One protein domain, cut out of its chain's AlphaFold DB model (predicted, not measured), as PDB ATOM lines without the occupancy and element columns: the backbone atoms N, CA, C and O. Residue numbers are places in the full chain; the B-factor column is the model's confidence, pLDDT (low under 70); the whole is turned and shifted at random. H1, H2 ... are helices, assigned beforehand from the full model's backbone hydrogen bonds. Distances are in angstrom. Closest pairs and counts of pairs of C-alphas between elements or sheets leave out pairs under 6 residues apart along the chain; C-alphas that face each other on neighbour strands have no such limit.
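Overview. This is residues 2 to 44 of the 182 residues of an uncharacterized protein of Leucoagaricus sp. SymC.cos (UniProt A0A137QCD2). The longest helix, H3, and the helix before it, H2, meet near their ends as an open V, with the corner at Asp 27. The short helix H1 turns off at the far end of H2, away from H3, and the three helices form an open chain with no core between them. The printed part has 43 residues with three named helices, in the order H1, H2, H3, and no named strand: the class is all helix. It is loose, with a radius of gyration of the C-alphas of 12.1 A and spans of 28 by 27 by 19 A.

Along the chain. H3, residues 28 to 43, measures 24.3 A from first to last C-alpha and ends with C-alpha 43 at (184.331, 174.109, 105.153). H2, residues 13 to 26, measures 20.1 A, with C-alpha 26 at (179.465, 156.260, 126.971). H1, residues 3 to 9, measures 10.4 A and begins with C-alpha 3 at (161.573, 172.292, 124.046).

Arrangement. H3 and H2 only just touch, with 3 pairs of C-alphas within 8 A, and only at the corner by their link. H3 touches H2 with residues 30 to 31 alone, and H2 touches H3 with residues 23 to 24 alone; the closest C-alphas of the two helices, those of Ala 24 and Phe 30, are 5.4 A apart. The two helices run opposite ways at a steep tilt of 52 degrees. H1 and H2 are close but not clearly touching: their closest C-alphas, of Leu 8 and Leu 16, are 7.8 A apart. They run opposite ways at a steep tilt of 64 degrees. H1 and H3 are apart. In H1 and H2 every O i to N i+4 pair is within hydrogen-bond range; in H3, 11 of 12 are.

Size, cuts and confidence. The two C-alphas farthest apart, of Gln 26 and Met 44, are 29.7 A apart. Residues 35 to 44, of which 35 to 43 belong to H3, stand free. The printed part has no cut, and both links are tight. The mean pLDDT of the printed part is 88.4; residues 43 to 44 are under 70.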
ATOM      1  N   ASN A   2     161.540 173.699 119.454       84.38
ATOM      2  CA  ASN A   2     161.711 172.447 120.185       84.38
ATOM      3  C   ASN A   2     162.087 172.730 121.647       84.38
ATOM      4  O   ASN A   2     163.065 173.421 121.910       84.38
ATOM      5  N   HIS A   3     161.335 172.166 122.597       88.06
ATOM      6  CA  HIS A   3     161.573 172.292 124.046       88.06
ATOM      7  C   HIS A   3     162.992 171.851 124.466       88.06
ATOM      8  O   HIS A   3     163.500 172.238 125.513       88.06
ATOM      9  N   LEU A   4     163.660 171.047 123.636       89.12
ATOM     10  CA  LEU A   4     165.058 170.675 123.821       89.12
ATOM     11  C   LEU A   4     166.014 171.853 123.588       89.12
ATOM     12  O   LEU A   4     166.917 172.067 124.387       89.12
ATOM     13  N   GLN A   5     165.795 172.645 122.538       89.94
ATOM     14  CA  GLN A   5     166.676 173.762 122.191       89.94
ATOM     15  C   GLN A   5     166.652 174.839 123.280       89.94
ATOM     16  O   GLN A   5     167.709 175.308 123.683       89.94
ATOM     17  N   SER A   6     165.479 175.158 123.840       92.06
ATOM     18  CA  SER A   6     165.376 176.108 124.960       92.06
ATOM     19  C   SER A   6     166.057 175.606 126.238       92.06
ATOM     20  O   SER A   6     166.584 176.392 127.024       92.06
ATOM     21  N   ARG A   7     166.085 174.288 126.462       93.88
ATOM     22  CA  ARG A   7     166.830 173.698 127.582       93.88
ATOM     23  C   ARG A   7     168.332 173.698 127.338       93.88
ATOM     24  O   ARG A   7     169.075 173.868 128.291       93.88
ATOM     25  N   LEU A   8     168.780 173.542 126.096       92.75
ATOM     26  CA  LEU A   8     170.201 173.605 125.764       92.75
ATOM     27  C   LEU A   8     170.748 175.034 125.874       92.75
ATOM     28  O   LEU A   8     171.836 175.214 126.405       92.75
ATOM     29  N   THR A   9     169.979 176.052 125.472       94.69
ATOM     30  CA  THR A   9     170.414 177.460 125.559       94.69
ATOM     31  C   THR A   9     170.459 178.012 126.982       94.69
ATOM     32  O   THR A   9     171.091 179.036 127.219       94.69
ATOM     33  N   THR A  10     169.806 177.350 127.941       96.56
ATOM     34  CA  THR A  10     169.831 177.739 129.363       96.56
ATOM     35  C   THR A  10     170.978 177.100 130.147       96.56
ATOM     36  O   THR A  10     171.206 177.471 131.299       96.56
ATOM     37  N   LEU A  11     171.718 176.158 129.550       96.62
ATOM     38  CA  LEU A  11     172.883 175.546 130.184       96.62
ATOM     39  C   LEU A  11     174.103 176.463 130.096       96.62
ATOM     40  O   LEU A  11     174.365 177.095 129.076       96.62
ATOM     41  N   SER A  12     174.899 176.474 131.164       97.50
ATOM     42  CA  SER A  12     176.232 177.076 131.117       97.50
ATOM     43  C   SER A  12     177.166 176.260 130.220       97.50
ATOM     44  O   SER A  12     177.043 175.037 130.112       97.50
ATOM     45  N   GLU A  13     178.165 176.921 129.640       94.25
ATOM     46  CA  GLU A  13     179.172 176.275 128.794       94.25
ATOM     47  C   GLU A  13     179.853 175.083 129.493       94.25
ATOM     48  O   GLU A  13     180.031 174.018 128.903       94.25
ATOM     49  N   HIS A  14     180.167 175.218 130.785       97.25
ATOM     50  CA  HIS A  14     180.755 174.138 131.578       97.25
ATOM     51  C   HIS A  14     179.838 172.903 131.664       97.25
ATOM     52  O   HIS A  14     180.304 171.767 131.551       97.25
ATOM     53  N   GLN A  15     178.527 173.102 131.838       96.12
ATOM     54  CA  GLN A  15     177.555 172.003 131.876       96.12
ATOM     55  C   GLN A  15     177.415 171.327 130.514       96.12
ATOM     56  O   GLN A  15     177.345 170.099 130.457       96.12
ATOM     57  N   LEU A  16     177.432 172.110 129.433       95.81
ATOM     58  CA  LEU A  16     177.390 171.583 128.074       95.81
ATOM     59  C   LEU A  16     178.624 170.717 127.787       95.81
ATOM     60  O   LEU A  16     178.478 169.560 127.396       95.81
ATOM     61  N   ARG A  17     179.830 171.216 128.092       94.81
ATOM     62  CA  ARG A  17     181.085 170.452 127.957       94.81
ATOM     63  C   ARG A  17     181.058 169.160 128.775       94.81
ATOM     64  O   ARG A  17     181.409 168.100 128.268       94.81
ATOM     65  N   SER A  18     180.587 169.218 130.022       96.19
ATOM     66  CA  SER A  18     180.453 168.028 130.875       96.19
ATOM     67  C   SER A  18     179.441 167.010 130.328       96.19
ATOM     68  O   SER A  18     179.634 165.804 130.482       96.19
ATOM     69  N   MET A  19     178.359 167.456 129.685       95.50
ATOM     70  CA  MET A  19     177.421 166.560 129.001       95.50
ATOM     71  C   MET A  19     178.059 165.892 127.785       95.50
ATOM     72  O   MET A  19     178.006 164.670 127.696       95.50
ATOM     73  N   VAL A  20     178.703 166.667 126.910       93.62
ATOM     74  CA  VAL A  20     179.386 166.159 125.710       93.62
ATOM     75  C   VAL A  20     180.450 165.125 126.082       93.62
ATOM     76  O   VAL A  20     180.452 164.031 125.534       93.62
ATOM     77  N   LEU A  21     181.287 165.410 127.086       92.88
ATOM     78  CA  LEU A  21     182.310 164.466 127.554       92.88
ATOM     79  C   LEU A  21     181.714 163.168 128.115       92.88
ATOM     80  O   LEU A  21     182.274 162.096 127.909       92.88
ATOM     81  N   ARG A  22     180.578 163.242 128.819       95.94
ATOM     82  CA  ARG A  22     179.896 162.034 129.311       95.94
ATOM     83  C   ARG A  22     179.297 161.208 128.177       95.94
ATOM     84  O   ARG A  22     179.336 159.989 128.273       95.94
ATOM     85  N   LEU A  23     178.762 161.855 127.143       93.44
ATOM     86  CA  LEU A  23     178.240 161.173 125.958       93.44
ATOM     87  C   LEU A  23     179.372 160.485 125.189       93.44
ATOM     88  O   LEU A  23     179.280 159.291 124.942       93.44
ATOM     89  N   ALA A  24     180.479 161.189 124.956       91.75
ATOM     90  CA  ALA A  24     181.694 160.634 124.358       91.75
ATOM     91  C   ALA A  24     182.267 159.438 125.140       91.75
ATOM     92  O   ALA A  24     182.757 158.477 124.558       91.75
ATOM     93  N   ALA A  25     182.206 159.476 126.475       91.31
ATOM     94  CA  ALA A  25     182.679 158.373 127.310       91.31
ATOM     95  C   ALA A  25     181.748 157.147 127.292       91.31
ATOM     96  O   ALA A  25     182.204 156.037 127.560       91.31
ATOM     97  N   GLN A  26     180.450 157.344 127.044       94.50
ATOM     98  CA  GLN A  26     179.465 156.260 126.971       94.50
ATOM     99  C   GLN A  26     179.388 155.643 125.578       94.50
ATOM    100  O   GLN A  26     179.154 154.442 125.464       94.50
ATOM    101  N   ASP A  27     179.585 156.456 124.545       92.38
ATOM    102  CA  ASP A  27     179.492 156.046 123.157       92.38
ATOM    103  C   ASP A  27     180.736 156.517 122.383       92.38
ATOM    104  O   ASP A  27     180.853 157.707 122.080       92.38
ATOM    105  N   PRO A  28     181.671 155.610 122.042       83.62
ATOM    106  CA  PRO A  28     182.879 155.980 121.310       83.62
ATOM    107  C   PRO A  28     182.573 156.518 119.904       83.62
ATOM    108  O   PRO A  28     183.322 157.354 119.409       83.62
ATOM    109  N   TYR A  29     181.450 156.122 119.296       86.12
ATOM    110  CA  TYR A  29     181.041 156.597 117.969       86.12
ATOM    111  C   TYR A  29     180.556 158.049 117.996       86.12
ATOM    112  O   TYR A  29     180.563 158.733 116.975       86.12
ATOM    113  N   PHE A  30     180.154 158.546 119.170       89.94
ATOM    114  CA  PHE A  30     179.740 159.935 119.336       89.94
ATOM    115  C   PHE A  30     180.890 160.902 119.028       89.94
ATOM    116  O   PHE A  30     180.653 161.967 118.468       89.94
ATOM    117  N   CYS A  31     182.134 160.531 119.355       86.12
ATOM    118  CA  CYS A  31     183.310 161.333 119.018       86.12
ATOM    119  C   CYS A  31     183.524 161.439 117.508       86.12
ATOM    120  O   CYS A  31     183.790 162.536 117.025       86.12
ATOM    121  N   ASP A  32     183.376 160.329 116.786       81.38
ATOM    122  CA  ASP A  32     183.619 160.277 115.343       81.38
ATOM    123  C   ASP A  32     182.575 161.102 114.582       81.38
ATOM    124  O   ASP A  32     182.924 161.939 113.754       81.38
ATOM    125  N   VAL A  33     181.291 160.957 114.933       86.94
ATOM    126  CA  VAL A  33     180.208 161.765 114.344       86.94
ATOM    127  C   VAL A  33     180.398 163.251 114.644       86.94
ATOM    128  O   VAL A  33     180.218 164.090 113.767       86.94
ATOM    129  N   PHE A  34     180.797 163.587 115.871       85.00
ATOM    130  CA  PHE A  34     181.032 164.978 116.250       85.00
ATOM    131  C   PHE A  34     182.235 165.589 115.522       85.00
ATOM    132  O   PHE A  34     182.211 166.775 115.205       85.00
ATOM    133  N   ALA A  35     183.278 164.799 115.251       83.56
ATOM    134  CA  ALA A  35     184.425 165.236 114.465       83.56
ATOM    135  C   ALA A  35     184.037 165.501 113.002       83.56
ATOM    136  O   ALA A  35     184.343 166.578 112.499       83.56
ATOM    137  N   MET A  36     183.294 164.585 112.368       86.44
ATOM    138  CA  MET A  36     182.824 164.758 110.985       86.44
ATOM    139  C   MET A  36     181.965 166.019 110.819       86.44
ATOM    140  O   MET A  36     182.193 166.809 109.908       86.44
ATOM    141  N   GLU A  37     181.025 166.260 111.737       87.12
ATOM    142  CA  GLU A  37     180.150 167.441 111.679       87.12
ATOM    143  C   GLU A  37     180.934 168.757 111.860       87.12
ATOM    144  O   GLU A  37     180.616 169.780 111.253       87.12
ATOM    145  N   LEU A  38     181.979 168.754 112.701       85.62
ATOM    146  CA  LEU A  38     182.839 169.926 112.896       85.62
ATOM    147  C   LEU A  38     183.714 170.225 111.675       85.62
ATOM    148  O   LEU A  38     183.970 171.398 111.398       85.62
ATOM    149  N   GLU A  39     184.173 169.195 110.966       79.62
ATOM    150  CA  GLU A  39     184.920 169.349 109.714       79.62
ATOM    151  C   GLU A  39     184.020 169.929 108.611       79.62
ATOM    152  O   GLU A  39     184.394 170.919 107.983       79.62
ATOM    153  N   GLU A  40     182.787 169.431 108.466       77.38
ATOM    154  CA  GLU A  40     181.808 169.964 107.503       77.38
ATOM    155  C   GLU A  40     181.421 171.425 107.808       77.38
ATOM    156  O   GLU A  40     181.328 172.268 106.911       77.38
ATOM    157  N   ALA A  41     181.262 171.774 109.089       75.06
ATOM    158  CA  ALA A  41     180.988 173.149 109.502       75.06
ATOM    159  C   ALA A  41     182.179 174.100 109.263       75.06
ATOM    160  O   ALA A  41     181.972 175.302 109.070       75.06
ATOM    161  N   SER A  42     183.411 173.581 109.272       72.44
ATOM    162  CA  SER A  42     184.625 174.354 108.992       72.44
ATOM    163  C   SER A  42     184.746 174.720 107.510       72.44
ATOM    164  O   SER A  42     185.209 175.816 107.198       72.44
ATOM    165  N   ASP A  43     184.295 173.852 106.602       64.44
ATOM    166  CA  ASP A  43     184.331 174.109 105.153       64.44
ATOM    167  C   ASP A  43     183.309 175.165 104.702       64.44
ATOM    168  O   ASP A  43     183.452 175.790 103.649       64.44
ATOM    169  N   MET A  44     182.290 175.428 105.522       60.78
ATOM    170  CA  MET A  44     181.194 176.342 105.186       60.78
ATOM    171  C   MET A  44     181.452 177.813 105.558       60.78
ATOM    172  O   MET A  44     180.627 178.669 105.233       60.78
TER     173      MET A  44